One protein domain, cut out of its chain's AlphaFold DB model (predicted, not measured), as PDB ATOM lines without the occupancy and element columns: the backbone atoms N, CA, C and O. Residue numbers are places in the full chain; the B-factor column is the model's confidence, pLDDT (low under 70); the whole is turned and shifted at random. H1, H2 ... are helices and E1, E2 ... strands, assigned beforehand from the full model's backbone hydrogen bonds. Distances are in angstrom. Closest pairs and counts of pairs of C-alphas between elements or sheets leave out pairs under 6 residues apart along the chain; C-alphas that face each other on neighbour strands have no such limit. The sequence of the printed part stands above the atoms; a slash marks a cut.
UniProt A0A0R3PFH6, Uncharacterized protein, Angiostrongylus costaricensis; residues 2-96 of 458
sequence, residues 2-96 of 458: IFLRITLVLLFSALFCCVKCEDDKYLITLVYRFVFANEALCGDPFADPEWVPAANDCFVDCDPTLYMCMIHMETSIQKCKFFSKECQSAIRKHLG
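AT A GLANCE: This is residues 2 to 96 of the 458 residues of an uncharacterized protein of Angiostrongylus costaricensis (UniProt A0A0R3PFH6). A long straight helix, H1, sticks out with residues 2 to 23 from a compact head, in which its last turns meet a small three-stranded sheet and the helices H2 and H3. The printed part has 95 residues, with H1, H2, E1, E2, E3 and H3 in that order; the sheet, E1 - E2 - E3, is antiparallel and the class is mixed, helices and strands. The whole is loose, with a radius of gyration of the C-alphas of 16.9 A, and flat, spanning 58 by 36 by 17 A.

IN THESE COORDINATES: Find C-alpha 2 at (68.029, 178.108, 188.862); from there H1 runs 53.6 A to residue 37. Next come H2, residues 39 to 42, and E1, residues 51 to 53. E2, residues 67 to 72, covers 15.7 A and E3, residues 78 to 82, 13.1 A. H3, residues 85 to 94, runs 14.1 A to C-alpha 94 at (111.295, 161.178, 181.701).

HOW THE PARTS SIT: H1 only grazes the sheet, with residues 28 to 35. With residues 31 to 35 alone it touches H3, closest at the C-alphas of Val 31 and Ile 91, 6.7 A; they run opposite ways at a steep tilt of 70.0 degrees, only just short of about perpendicular. H2 touches H3, the closest C-alphas being Cys 42 and Cys 87, 5.0 A. The strands form a meander, each the antiparallel neighbour of the one before: look for N 52 and O 71 at 3.0 A in the hairpin E1 and E2, and N 68 and O 81 at 2.8 A in the hairpin E2 and E3. Every O i to N i+4 pair is within hydrogen-bond range in H3 and 28 of 32 in H1; H2 is too short for one.

THE WHOLE: The C-alphas farthest apart, Ile 2 and Ala 40, are 58.3 A apart. The printed part has no cut, and the link E1 to E2 is long, with 13 residues. Residues 18 to 20 have pLDDT under 70.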
ATOM      1  N   ILE A   2      67.693 179.482 189.301       94.31
ATOM      2  CA  ILE A   2      68.029 178.108 188.862       94.31
ATOM      3  C   ILE A   2      68.650 178.078 187.453       94.31
ATOM      4  O   ILE A   2      69.716 177.497 187.280       94.31
ATOM      5  N   PHE A   3      68.058 178.785 186.483       92.44
ATOM      6  CA  PHE A   3      68.601 178.872 185.120       92.44
ATOM      7  C   PHE A   3      70.043 179.390 185.081       92.44
ATOM      8  O   PHE A   3      70.876 178.770 184.432       92.44
ATOM      9  N   LEU A   4      70.360 180.438 185.855       93.94
ATOM     10  CA  LEU A   4      71.711 181.004 185.938       93.94
ATOM     11  C   LEU A   4      72.739 179.972 186.432       93.94
ATOM     12  O   LEU A   4      73.833 179.888 185.880       93.94
ATOM     13  N   ARG A   5      72.379 179.160 187.440       94.25
ATOM     14  CA  ARG A   5      73.258 178.105 187.968       94.25
ATOM     15  C   ARG A   5      73.511 177.006 186.939       94.25
ATOM     16  O   ARG A   5      74.647 176.575 186.804       94.25
ATOM     17  N   ILE A   6      72.487 176.596 186.190       96.06
ATOM     18  CA  ILE A   6      72.628 175.570 185.146       96.06
ATOM     19  C   ILE A   6      73.530 176.075 184.014       96.06
ATOM     20  O   ILE A   6      74.466 175.377 183.634       96.06
ATOM     21  N   THR A   7      73.320 177.301 183.523       95.56
ATOM     22  CA  THR A   7      74.199 177.889 182.497       95.56
ATOM     23  C   THR A   7      75.640 178.031 182.974       95.56
ATOM     24  O   THR A   7      76.556 177.778 182.200       95.56
ATOM     25  N   LEU A   8      75.853 178.383 184.245       95.38
ATOM     26  CA  LEU A   8      77.192 178.520 184.811       95.38
ATOM     27  C   LEU A   8      77.894 177.156 184.899       95.38
ATOM     28  O   LEU A   8      79.032 177.040 184.461       95.38
ATOM     29  N   VAL A   9      77.205 176.103 185.352       94.75
ATOM     30  CA  VAL A   9      77.754 174.734 185.382       94.75
ATOM     31  C   VAL A   9      78.095 174.224 183.978       94.75
ATOM     32  O   VAL A   9      79.164 173.647 183.789       94.75
ATOM     33  N   LEU A  10      77.240 174.464 182.978       94.06
ATOM     34  CA  LEU A  10      77.520 174.074 181.590       94.06
ATOM     35  C   LEU A  10      78.713 174.840 181.004       94.06
ATOM     36  O   LEU A  10      79.540 174.239 180.322       94.06
ATOM     37  N   LEU A  11      78.837 176.134 181.309       92.75
ATOM     38  CA  LEU A  11      79.973 176.952 180.884       92.75
ATOM     39  C   LEU A  11      81.281 176.474 181.526       92.75
ATOM     40  O   LEU A  11      82.277 176.317 180.828       92.75
ATOM     41  N   PHE A  12      81.273 176.180 182.831       88.88
ATOM     42  CA  PHE A  12      82.436 175.605 183.506       88.88
ATOM     43  C   PHE A  12      82.794 174.234 182.931       88.88
ATOM     44  O   PHE A  12      83.962 174.000 182.650       88.88
ATOM     45  N   SER A  13      81.816 173.360 182.679       88.88
ATOM     46  CA  SER A  13      82.060 172.058 182.044       88.88
ATOM     47  C   SER A  13      82.711 172.206 180.662       88.88
ATOM     48  O   SER A  13      83.723 171.566 180.385       88.88
ATOM     49  N   ALA A  14      82.203 173.118 179.825       86.06
ATOM     50  CA  ALA A  14      82.785 173.401 178.515       86.06
ATOM     51  C   ALA A  14      84.222 173.944 178.623       86.06
ATOM     52  O   ALA A  14      85.107 173.477 177.912       86.06
ATOM     53  N   LEU A  15      84.478 174.870 179.557       81.19
ATOM     54  CA  LEU A  15      85.821 175.402 179.812       81.19
ATOM     55  C   LEU A  15      86.788 174.314 180.305       81.19
ATOM     56  O   LEU A  15      87.910 174.231 179.815       81.19
ATOM     57  N   PHE A  16      86.351 173.440 181.218       76.88
ATOM     58  CA  PHE A  16      87.160 172.317 181.704       76.88
ATOM     59  C   PHE A  16      87.448 171.280 180.609       76.88
ATOM     60  O   PHE A  16      88.538 170.709 180.593       76.88
ATOM     61  N   CYS A  17      86.518 171.053 179.676       74.38
ATOM     62  CA  CYS A  17      86.768 170.219 178.500       74.38
ATOM     63  C   CYS A  17      87.820 170.837 177.569       74.38
ATOM     64  O   CYS A  17      88.701 170.119 177.107       74.38
ATOM     65  N   CYS A  18      87.775 172.150 177.323       68.19
ATOM     66  CA  CYS A  18      88.737 172.811 176.437       68.19
ATOM     67  C   CYS A  18      90.172 172.793 176.985       68.19
ATOM     68  O   CYS A  18      91.101 172.583 176.211       68.19
ATOM     69  N   VAL A  19      90.356 172.973 178.298       68.06
ATOM     70  CA  VAL A  19      91.698 173.007 178.913       68.06
ATOM     71  C   VAL A  19      92.373 171.631 178.874       68.06
ATOM     72  O   VAL A  19      93.554 171.545 178.547       68.06
ATOM     73  N   LYS A  20      91.628 170.540 179.110       62.94
ATOM     74  CA  LYS A  20      92.188 169.177 179.038       62.94
ATOM     75  C   LYS A  20      92.756 168.837 177.658       62.94
ATOM     76  O   LYS A  20      93.814 168.227 177.567       62.94
ATOM     77  N   CYS A  21      92.103 169.291 176.589       70.06
ATOM     78  CA  CYS A  21      92.532 168.979 175.227       70.06
ATOM     79  C   CYS A  21      93.897 169.572 174.837       70.06
ATOM     80  O   CYS A  21      94.496 169.106 173.867       70.06
ATOM     81  N   GLU A  22      94.375 170.615 175.519       79.38
ATOM     82  CA  GLU A  22      95.642 171.268 175.172       79.38
ATOM     83  C   GLU A  22      96.832 170.625 175.899       79.38
ATOM     84  O   GLU A  22      97.871 170.372 175.280       79.38
ATOM     85  N   ASP A  23      96.645 170.259 177.170       83.06
ATOM     86  CA  ASP A  23      97.651 169.552 177.967       83.06
ATOM     87  C   ASP A  23      97.966 168.163 177.384       83.06
ATOM     88  O   ASP A  23      99.136 167.775 177.291       83.06
ATOM     89  N   ASP A  24      96.946 167.448 176.896       84.62
ATOM     90  CA  ASP A  24      97.115 166.118 176.303       84.62
ATOM     91  C   ASP A  24      97.963 166.161 175.024       84.62
ATOM     92  O   ASP A  24      98.839 165.318 174.823       84.62
ATOM     93  N   LYS A  25      97.794 167.188 174.178       89.38
ATOM     94  CA  LYS A  25      98.610 167.366 172.961       89.38
ATOM     95  C   LYS A  25     100.083 167.575 173.290       89.38
ATOM     96  O   LYS A  25     100.965 167.028 172.619       89.38
ATOM     97  N   TYR A  26     100.363 168.366 174.326       91.44
ATOM     98  CA  TYR A  26     101.729 168.593 174.777       91.44
ATOM     99  C   TYR A  26     102.344 167.314 175.356       91.44
ATOM    100  O   TYR A  26     103.484 166.976 175.025       91.44
ATOM    101  N   LEU A  27     101.577 166.560 176.149       93.00
ATOM    102  CA  LEU A  27     102.005 165.276 176.699       93.00
ATOM    103  C   LEU A  27     102.307 164.255 175.593       93.00
ATOM    104  O   LEU A  27     103.384 163.663 175.598       93.00
ATOM    105  N   ILE A  28     101.410 164.099 174.614       94.56
ATOM    106  CA  ILE A  28     101.607 163.223 173.447       94.56
ATOM    107  C   ILE A  28     102.896 163.603 172.714       94.56
ATOM    108  O   ILE A  28     103.737 162.744 172.453       94.56
ATOM    109  N   THR A  29     103.098 164.896 172.445       94.50
ATOM    110  CA  THR A  29     104.297 165.391 171.752       94.50
ATOM    111  C   THR A  29     105.578 165.062 172.521       94.50
ATOM    112  O   THR A  29     106.560 164.609 171.928       94.50
ATOM    113  N   LEU A  30     105.583 165.260 173.845       95.31
ATOM    114  CA  LEU A  30     106.722 164.922 174.698       95.31
ATOM    115  C   LEU A  30     107.021 163.423 174.690       95.31
ATOM    116  O   LEU A  30     108.177 163.034 174.509       95.31
ATOM    117  N   VAL A  31     105.995 162.586 174.855       96.38
ATOM    118  CA  VAL A  31     106.177 161.132 174.865       96.38
ATOM    119  C   VAL A  31     106.654 160.636 173.504       96.38
ATOM    120  O   VAL A  31     107.582 159.838 173.442       96.38
ATOM    121  N   TYR A  32     106.102 161.138 172.402       95.81
ATOM    122  CA  TYR A  32     106.488 160.686 171.066       95.81
ATOM    123  C   TYR A  32     107.929 161.080 170.759       95.81
ATOM    124  O   TYR A  32     108.708 160.257 170.285       95.81
ATOM    125  N   ARG A  33     108.332 162.302 171.125       96.88
ATOM    126  CA  ARG A  33     109.732 162.726 171.031       96.88
ATOM    127  C   ARG A  33     110.657 161.818 171.842       96.88
ATOM    128  O   ARG A  33     111.751 161.506 171.378       96.88
ATOM    129  N   PHE A  34     110.226 161.385 173.028       97.44
ATOM    130  CA  PHE A  34     110.972 160.424 173.835       97.44
ATOM    131  C   PHE A  34     111.078 159.056 173.146       97.44
ATOM    132  O   PHE A  34     112.175 158.512 173.063       97.44
ATOM    133  N   VAL A  35     109.972 158.524 172.621       97.56
ATOM    134  CA  VAL A  35     109.928 157.231 171.920       97.56
ATOM    135  C   VAL A  35     110.842 157.243 170.693       97.56
ATOM    136  O   VAL A  35     111.674 156.352 170.563       97.56
ATOM    137  N   PHE A  36     110.774 158.285 169.856       97.00
ATOM    138  CA  PHE A  36     111.642 158.423 168.680       97.00
ATOM    139  C   PHE A  36     113.126 158.544 169.045       97.00
ATOM    140  O   PHE A  36     113.982 158.045 168.326       97.00
ATOM    141  N   ALA A  37     113.447 159.183 170.171       98.00
ATOM    142  CA  ALA A  37     114.824 159.280 170.648       98.00
ATOM    143  C   ALA A  37     115.346 157.976 171.283       98.00
ATOM    144  O   ALA A  37     116.553 157.837 171.470       98.00
ATOM    145  N   ASN A  38     114.462 157.037 171.637       97.88
ATOM    146  CA  ASN A  38     114.786 155.809 172.368       97.88
ATOM    147  C   ASN A  38     114.246 154.562 171.650       97.88
ATOM    148  O   ASN A  38     113.699 153.653 172.278       97.88
ATOM    149  N   GLU A  39     114.436 154.507 170.331       97.56
ATOM    150  CA  GLU A  39     113.994 153.407 169.465       97.56
ATOM    151  C   GLU A  39     114.458 152.032 169.971       97.56
ATOM    152  O   GLU A  39     113.676 151.087 170.026       97.56
ATOM    153  N   ALA A  40     115.701 151.928 170.453       97.50
ATOM    154  CA  ALA A  40     116.254 150.677 170.978       97.50
ATOM    155  C   ALA A  40     115.472 150.106 172.180       97.50
ATOM    156  O   ALA A  40     115.509 148.905 172.425       97.50
ATOM    157  N   LEU A  41     114.776 150.959 172.936       97.56
ATOM    158  CA  LEU A  41     114.061 150.597 174.162       97.56
ATOM    159  C   LEU A  41     112.543 150.488 173.939       97.56
ATOM    160  O   LEU A  41     111.876 149.613 174.498       97.56
ATOM    161  N   CYS A  42     111.987 151.382 173.121       97.88
ATOM    162  CA  CYS A  42     110.556 151.433 172.820       97.88
ATOM    163  C   CYS A  42     110.159 150.633 171.569       97.88
ATOM    164  O   CYS A  42     108.972 150.362 171.373       97.88
ATOM    165  N   GLY A  43     111.141 150.206 170.774       96.94
ATOM    166  CA  GLY A  43     110.960 149.626 169.448       96.94
ATOM    167  C   GLY A  43     110.767 150.698 168.377       96.94
ATOM    168  O   GLY A  43     110.368 151.824 168.679       96.94
ATOM    169  N   ASP A  44     111.013 150.324 167.120       97.06
ATOM    170  CA  ASP A  44     110.792 151.211 165.981       97.06
ATOM    171  C   ASP A  44     109.284 151.471 165.775       97.06
ATOM    172  O   ASP A  44     108.500 150.533 165.542       97.06
ATOM    173  N   PRO A  45     108.829 152.733 165.897       95.31
ATOM    174  CA  PRO A  45     107.451 153.099 165.607       95.31
ATOM    175  C   PRO A  45     107.075 152.896 164.134       95.31
ATOM    176  O   PRO A  45     105.891 152.707 163.866       95.31
ATOM    177  N   PHE A  46     108.048 152.870 163.220       96.81
ATOM    178  CA  PHE A  46     107.874 152.685 161.776       96.81
ATOM    179  C   PHE A  46     108.241 151.275 161.291       96.81
ATOM    180  O   PHE A  46     108.345 151.045 160.088       96.81
ATOM    181  N   ALA A  47     108.377 150.310 162.211       96.88
ATOM    182  CA  ALA A  47     108.692 148.918 161.872       96.88
ATOM    183  C   ALA A  47     107.670 148.274 160.918       96.88
ATOM    184  O   ALA A  47     107.991 147.320 160.210       96.88
ATOM    185  N   ASP A  48     106.429 148.759 160.947       96.94
ATOM    186  CA  ASP A  48     105.339 148.296 160.103       96.94
ATOM    187  C   ASP A  48     105.011 149.395 159.078       96.94
ATOM    188  O   ASP A  48     104.530 150.458 159.478       96.94
ATOM    189  N   PRO A  49     105.278 149.183 157.777       96.88
ATOM    190  CA  PRO A  49     105.123 150.224 156.768       96.88
ATOM    191  C   PRO A  49     103.670 150.666 156.584       96.88
ATOM    192  O   PRO A  49     103.452 151.770 156.103       96.88
ATOM    193  N   GLU A  50     102.682 149.848 156.956       98.00
ATOM    194  CA  GLU A  50     101.259 150.185 156.813       98.00
ATOM    195  C   GLU A  50     100.743 151.064 157.962       98.00
ATOM    196  O   GLU A  50      99.716 151.738 157.820       98.00
ATOM    197  N   TRP A  51     101.455 151.082 159.094       98.00
ATOM    198  CA  TRP A  51     101.033 151.730 160.331       98.00
ATOM    199  C   TRP A  51     102.003 152.830 160.744       98.00
ATOM    200  O   TRP A  51     103.146 152.570 161.107       98.00
ATOM    201  N   VAL A  52     101.507 154.063 160.809       97.62
ATOM    202  CA  VAL A  52     102.301 155.228 161.221       97.62
ATOM    203  C   VAL A  52     101.763 155.835 162.519       97.62
ATOM    204  O   VAL A  52     100.572 155.704 162.806       97.62
ATOM    205  N   PRO A  53     102.597 156.494 163.341       97.31
ATOM    206  CA  PRO A  53     102.118 157.201 164.525       97.31
ATOM    207  C   PRO A  53     101.135 158.316 164.143       97.31
ATOM    208  O   PRO A  53     101.474 159.202 163.363       97.31
ATOM    209  N   ALA A  54      99.932 158.297 164.718       95.75
ATOM    210  CA  ALA A  54      98.883 159.280 164.433       95.75
ATOM    211  C   ALA A  54      99.143 160.648 165.097       95.75
ATOM    212  O   ALA A  54      98.545 161.649 164.715       95.75
ATOM    213  N   ALA A  55     100.036 160.698 166.093       89.44
ATOM    214  CA  ALA A  55     100.394 161.897 166.854       89.44
ATOM    215  C   ALA A  55      99.156 162.682 167.331       89.44
ATOM    216  O   ALA A  55      98.448 162.217 168.222       89.44
ATOM    217  N   ASN A  56      98.893 163.854 166.745       85.50
ATOM    218  CA  ASN A  56      97.793 164.741 167.131       85.50
ATOM    219  C   ASN A  56      96.436 164.354 166.521       85.50
ATOM    220  O   ASN A  56      95.419 164.898 166.948       85.50
ATOM    221  N   ASP A  57      96.411 163.426 165.563       90.94
ATOM    222  CA  ASP A  57      95.205 163.012 164.838       90.94
ATOM    223  C   ASP A  57      94.569 161.747 165.435       90.94
ATOM    224  O   ASP A  57      93.804 161.044 164.775       90.94
ATOM    225  N   CYS A  58      94.891 161.420 166.689       94.06
ATOM    226  CA  CYS A  58      94.309 160.270 167.365       94.06
ATOM    227  C   CYS A  58      92.865 160.557 167.817       94.06
ATOM    228  O   CYS A  58      92.627 161.435 168.643       94.06
ATOM    229  N   PHE A  59      91.902 159.794 167.297       93.69
ATOM    230  CA  PHE A  59      90.490 159.826 167.696       93.69
ATOM    231  C   PHE A  59      90.140 158.739 168.722       93.69
ATOM    232  O   PHE A  59      89.062 158.770 169.312       93.69
ATOM    233  N   VAL A  60      91.028 157.758 168.910       93.62
ATOM    234  CA  VAL A  60      90.881 156.700 169.914       93.62
ATOM    235  C   VAL A  60      91.513 157.166 171.224       93.62
ATOM    236  O   VAL A  60      92.606 157.721 171.224       93.62
ATOM    237  N   ASP A  61      90.839 156.928 172.347       93.31
ATOM    238  CA  ASP A  61      91.354 157.270 173.675       93.31
ATOM    239  C   ASP A  61      92.479 156.297 174.081       93.31
ATOM    240  O   ASP A  61      92.241 155.228 174.649       93.31
ATOM    241  N   CYS A  62      93.712 156.631 173.694       95.12
ATOM    242  CA  CYS A  62      94.921 155.906 174.069       95.12
ATOM    243  C   CYS A  62      95.672 156.699 175.151       95.12
ATOM    244  O   CYS A  62      96.102 157.821 174.892       95.12
ATOM    245  N   ASP A  63      95.921 156.099 176.322       95.31
ATOM    246  CA  ASP A  63      96.813 156.700 177.328       95.31
ATOM    247  C   ASP A  63      98.223 156.849 176.725       95.31
ATOM    248  O   ASP A  63      98.871 155.827 176.458       95.31
ATOM    249  N   PRO A  64      98.733 158.083 176.533       94.75
ATOM    250  CA  PRO A  64      99.993 158.320 175.839       94.75
ATOM    251  C   PRO A  64     101.199 157.768 176.596       94.75
ATOM    252  O   PRO A  64     102.265 157.629 176.012       94.75
ATOM    253  N   THR A  65     101.068 157.441 177.884       95.88
ATOM    254  CA  THR A  65     102.159 156.878 178.692       95.88
ATOM    255  C   THR A  65     102.229 155.356 178.648       95.88
ATOM    256  O   THR A  65     103.243 154.770 179.038       95.88
ATOM    257  N   LEU A  66     101.170 154.710 178.158       97.19
ATOM    258  CA  LEU A  66     101.047 153.255 178.053       97.19
ATOM    259  C   LEU A  66     100.993 152.779 176.597       97.19
ATOM    260  O   LEU A  66     101.483 151.687 176.291       97.19
ATOM    261  N   TYR A  67     100.425 153.595 175.710       97.38
ATOM    262  CA  TYR A  67     100.158 153.254 174.322       97.38
ATOM    263  C   TYR A  67     100.590 154.366 173.359       97.38
ATOM    264  O   TYR A  67     100.469 155.554 173.643       97.38
ATOM    265  N   MET A  68     101.015 153.961 172.164       96.50
ATOM    266  CA  MET A  68     101.169 154.827 170.999       96.50
ATOM    267  C   MET A  68      99.952 154.682 170.095       96.50
ATOM    268  O   MET A  68      99.562 153.566 169.753       96.50
ATOM    269  N   CYS A  69      99.372 155.795 169.671       97.88
ATOM    270  CA  CYS A  69      98.293 155.773 168.702       97.88
ATOM    271  C   CYS A  69      98.872 155.595 167.300       97.88
ATOM    272  O   CYS A  69      99.691 156.396 166.850       97.88
ATOM    273  N   MET A  70      98.451 154.534 166.623       97.75
ATOM    274  CA  MET A  70      98.862 154.199 165.265       97.75
ATOM    275  C   MET A  70      97.674 154.369 164.329       97.75
ATOM    276  O   MET A  70      96.571 153.950 164.676       97.75
ATOM    277  N   ILE A  71      97.903 154.912 163.139       97.88
ATOM    278  CA  ILE A  71      96.926 155.002 162.056       97.88
ATOM    279  C   ILE A  71      97.408 154.179 160.863       97.88
ATOM    280  O   ILE A  71      98.575 154.236 160.476       97.88
ATOM    281  N   HIS A  72      96.505 153.388 160.297       98.12
ATOM    282  CA  HIS A  72      96.742 152.671 159.057       98.12
ATOM    283  C   HIS A  72      96.621 153.641 157.880       98.12
ATOM    284  O   HIS A  72      95.589 154.298 157.738       98.12
ATOM    285  N   MET A  73      97.629 153.711 157.011       96.88
ATOM    286  CA  MET A  73      97.679 154.743 155.964       96.88
ATOM    287  C   MET A  73      96.528 154.644 154.952       96.88
ATOM    288  O   MET A  73      95.961 155.664 154.574       96.88
ATOM    289  N   GLU A  74      96.147 153.432 154.535       97.56
ATOM    290  CA  GLU A  74      95.083 153.252 153.531       97.56
ATOM    291  C   GLU A  74      93.664 153.332 154.111       97.56
ATOM    292  O   GLU A  74      92.797 154.015 153.572       97.56
ATOM    293  N   THR A  75      93.406 152.629 155.217       97.44
ATOM    294  CA  THR A  75      92.055 152.501 155.783       97.44
ATOM    295  C   THR A  75      91.703 153.612 156.769       97.44
ATOM    296  O   THR A  75      90.546 153.719 157.170       97.44
ATOM    297  N   SER A  76      92.680 154.427 157.192       96.56
ATOM    298  CA  SER A  76      92.543 155.410 158.279       96.56
ATOM    299  C   SER A  76      92.061 154.808 159.611       96.56
ATOM    300  O   SER A  76      91.643 155.535 160.512       96.56
ATOM    301  N   ILE A  77      92.123 153.479 159.761       97.31
ATOM    302  CA  ILE A  77      91.784 152.791 161.008       97.31
ATOM    303  C   ILE A  77      92.882 153.077 162.026       97.31
ATOM    304  O   ILE A  77      94.069 152.990 161.715       97.31
ATOM    305  N   GLN A  78      92.484 153.390 163.256       97.81
ATOM    306  CA  GLN A  78      93.408 153.678 164.345       97.81
ATOM    307  C   GLN A  78      93.434 152.552 165.376       97.81
ATOM    308  O   GLN A  78      92.415 151.913 165.641       97.81
ATOM    309  N   LYS A  79      94.604 152.311 165.973       97.38
ATOM    310  CA  LYS A  79      94.785 151.352 167.070       97.38
ATOM    311  C   LYS A  79      95.792 151.863 168.097       97.38
ATOM    312  O   LYS A  79      96.762 152.530 167.746       97.38
ATOM    313  N   CYS A  80      95.607 151.477 169.357       97.88
ATOM    314  CA  CYS A  80      96.584 151.718 170.415       97.88
ATOM    315  C   CYS A  80      97.632 150.586 170.420       97.88
ATOM    316  O   CYS A  80      97.306 149.428 170.683       97.88
ATOM    317  N   LYS A  81      98.899 150.899 170.138       97.31
ATOM    318  CA  LYS A  81     100.041 149.975 170.236       97.31
ATOM    319  C   LYS A  81     100.660 150.086 171.627       97.31
ATOM    320  O   LYS A  81     101.088 151.163 172.022       97.31
ATOM    321  N   PHE A  82     100.708 148.987 172.372       97.69
ATOM    322  CA  PHE A  82     101.252 148.971 173.733       97.69
ATOM    323  C   PHE A  82     102.777 149.139 173.736       97.69
ATOM    324  O   PHE A  82     103.476 148.486 172.960       97.69
ATOM    325  N   PHE A  83     103.297 149.975 174.636       97.62
ATOM    326  CA  PHE A  83     104.738 150.087 174.867       97.62
ATOM    327  C   PHE A  83     105.267 148.922 175.707       97.62
ATOM    328  O   PHE A  83     104.568 148.406 176.578       97.62
ATOM    329  N   SER A  84     106.533 148.540 175.522       97.81
ATOM    330  CA  SER A  84     107.199 147.599 176.431       97.81
ATOM    331  C   SER A  84     107.213 148.150 177.870       97.81
ATOM    332  O   SER A  84     107.233 149.363 178.085       97.81
ATOM    333  N   LYS A  85     107.228 147.274 178.887       97.38
ATOM    334  CA  LYS A  85     107.273 147.704 180.304       97.38
ATOM    335  C   LYS A  85     108.490 148.589 180.606       97.38
ATOM    336  O   LYS A  85     108.404 149.511 181.414       97.38
ATOM    337  N   GLU A  86     109.607 148.314 179.938       97.69
ATOM    338  CA  GLU A  86     110.848 149.083 180.036       97.69
ATOM    339  C   GLU A  86     110.669 150.495 179.471       97.69
ATOM    340  O   GLU A  86     110.991 151.471 180.151       97.69
ATOM    341  N   CYS A  87     110.050 150.614 178.292       98.25
ATOM    342  CA  CYS A  87     109.687 151.897 177.695       98.25
ATOM    343  C   CYS A  87     108.720 152.698 178.567       98.25
ATOM    344  O   CYS A  87     108.983 153.867 178.839       98.25
ATOM    345  N   GLN A  88     107.670 152.076 179.106       97.44
ATOM    346  CA  GLN A  88     106.733 152.758 180.007       97.44
ATOM    347  C   GLN A  88     107.425 153.302 181.260       97.44
ATOM    348  O   GLN A  88     107.178 154.434 181.674       97.44
ATOM    349  N   SER A  89     108.315 152.512 181.868       96.38
ATOM    350  CA  SER A  89     109.104 152.950 183.024       96.38
ATOM    351  C   SER A  89     109.995 154.145 182.673       96.38
ATOM    352  O   SER A  89     110.043 155.133 183.412       96.38
ATOM    353  N   ALA A  90     110.649 154.096 181.511       96.88
ATOM    354  CA  ALA A  90     111.513 155.168 181.040       96.88
ATOM    355  C   ALA A  90     110.729 156.449 180.697       96.88
ATOM    356  O   ALA A  90     111.164 157.533 181.080       96.88
ATOM    357  N   ILE A  91     109.541 156.329 180.091       96.94
ATOM    358  CA  ILE A  91     108.616 157.445 179.846       96.94
ATOM    359  C   ILE A  91     108.204 158.086 181.172       96.94
ATOM    360  O   ILE A  91     108.364 159.290 181.349       96.94
ATOM    361  N   ARG A  92     107.740 157.297 182.151       95.38
ATOM    362  CA  ARG A  92     107.348 157.821 183.474       95.38
ATOM    363  C   ARG A  92     108.503 158.534 184.170       95.38
ATOM    364  O   ARG A  92     108.305 159.584 184.776       95.38
ATOM    365  N   LYS A  93     109.718 157.990 184.063       95.38
ATOM    366  CA  LYS A  93     110.932 158.633 184.576       95.38
ATOM    367  C   LYS A  93     111.226 159.945 183.842       95.38
ATOM    368  O   LYS A  93     111.552 160.931 184.495       95.38
ATOM    369  N   HIS A  94     111.079 159.981 182.518       95.62
ATOM    370  CA  HIS A  94     111.295 161.178 181.701       95.62
ATOM    371  C   HIS A  94     110.294 162.296 182.019       95.62
ATOM    372  O   HIS A  94     110.678 163.459 182.102       95.62
ATOM    373  N   LEU A  95     109.036 161.936 182.275       95.00
ATOM    374  CA  LEU A  95     107.979 162.866 182.680       95.00
ATOM    375  C   LEU A  95     108.113 163.349 184.136       95.00
ATOM    376  O   LEU A  95     107.303 164.151 184.594       95.00
ATOM    377  N   GLY A  96     109.110 162.867 184.887       93.31
ATOM    378  CA  GLY A  96     109.287 163.215 186.298       93.31
ATOM    379  C   GLY A  96     108.246 162.581 187.226       93.31
ATOM    380  O   GLY A  96     108.123 162.988 188.375       93.31
TER     381      GLY A  96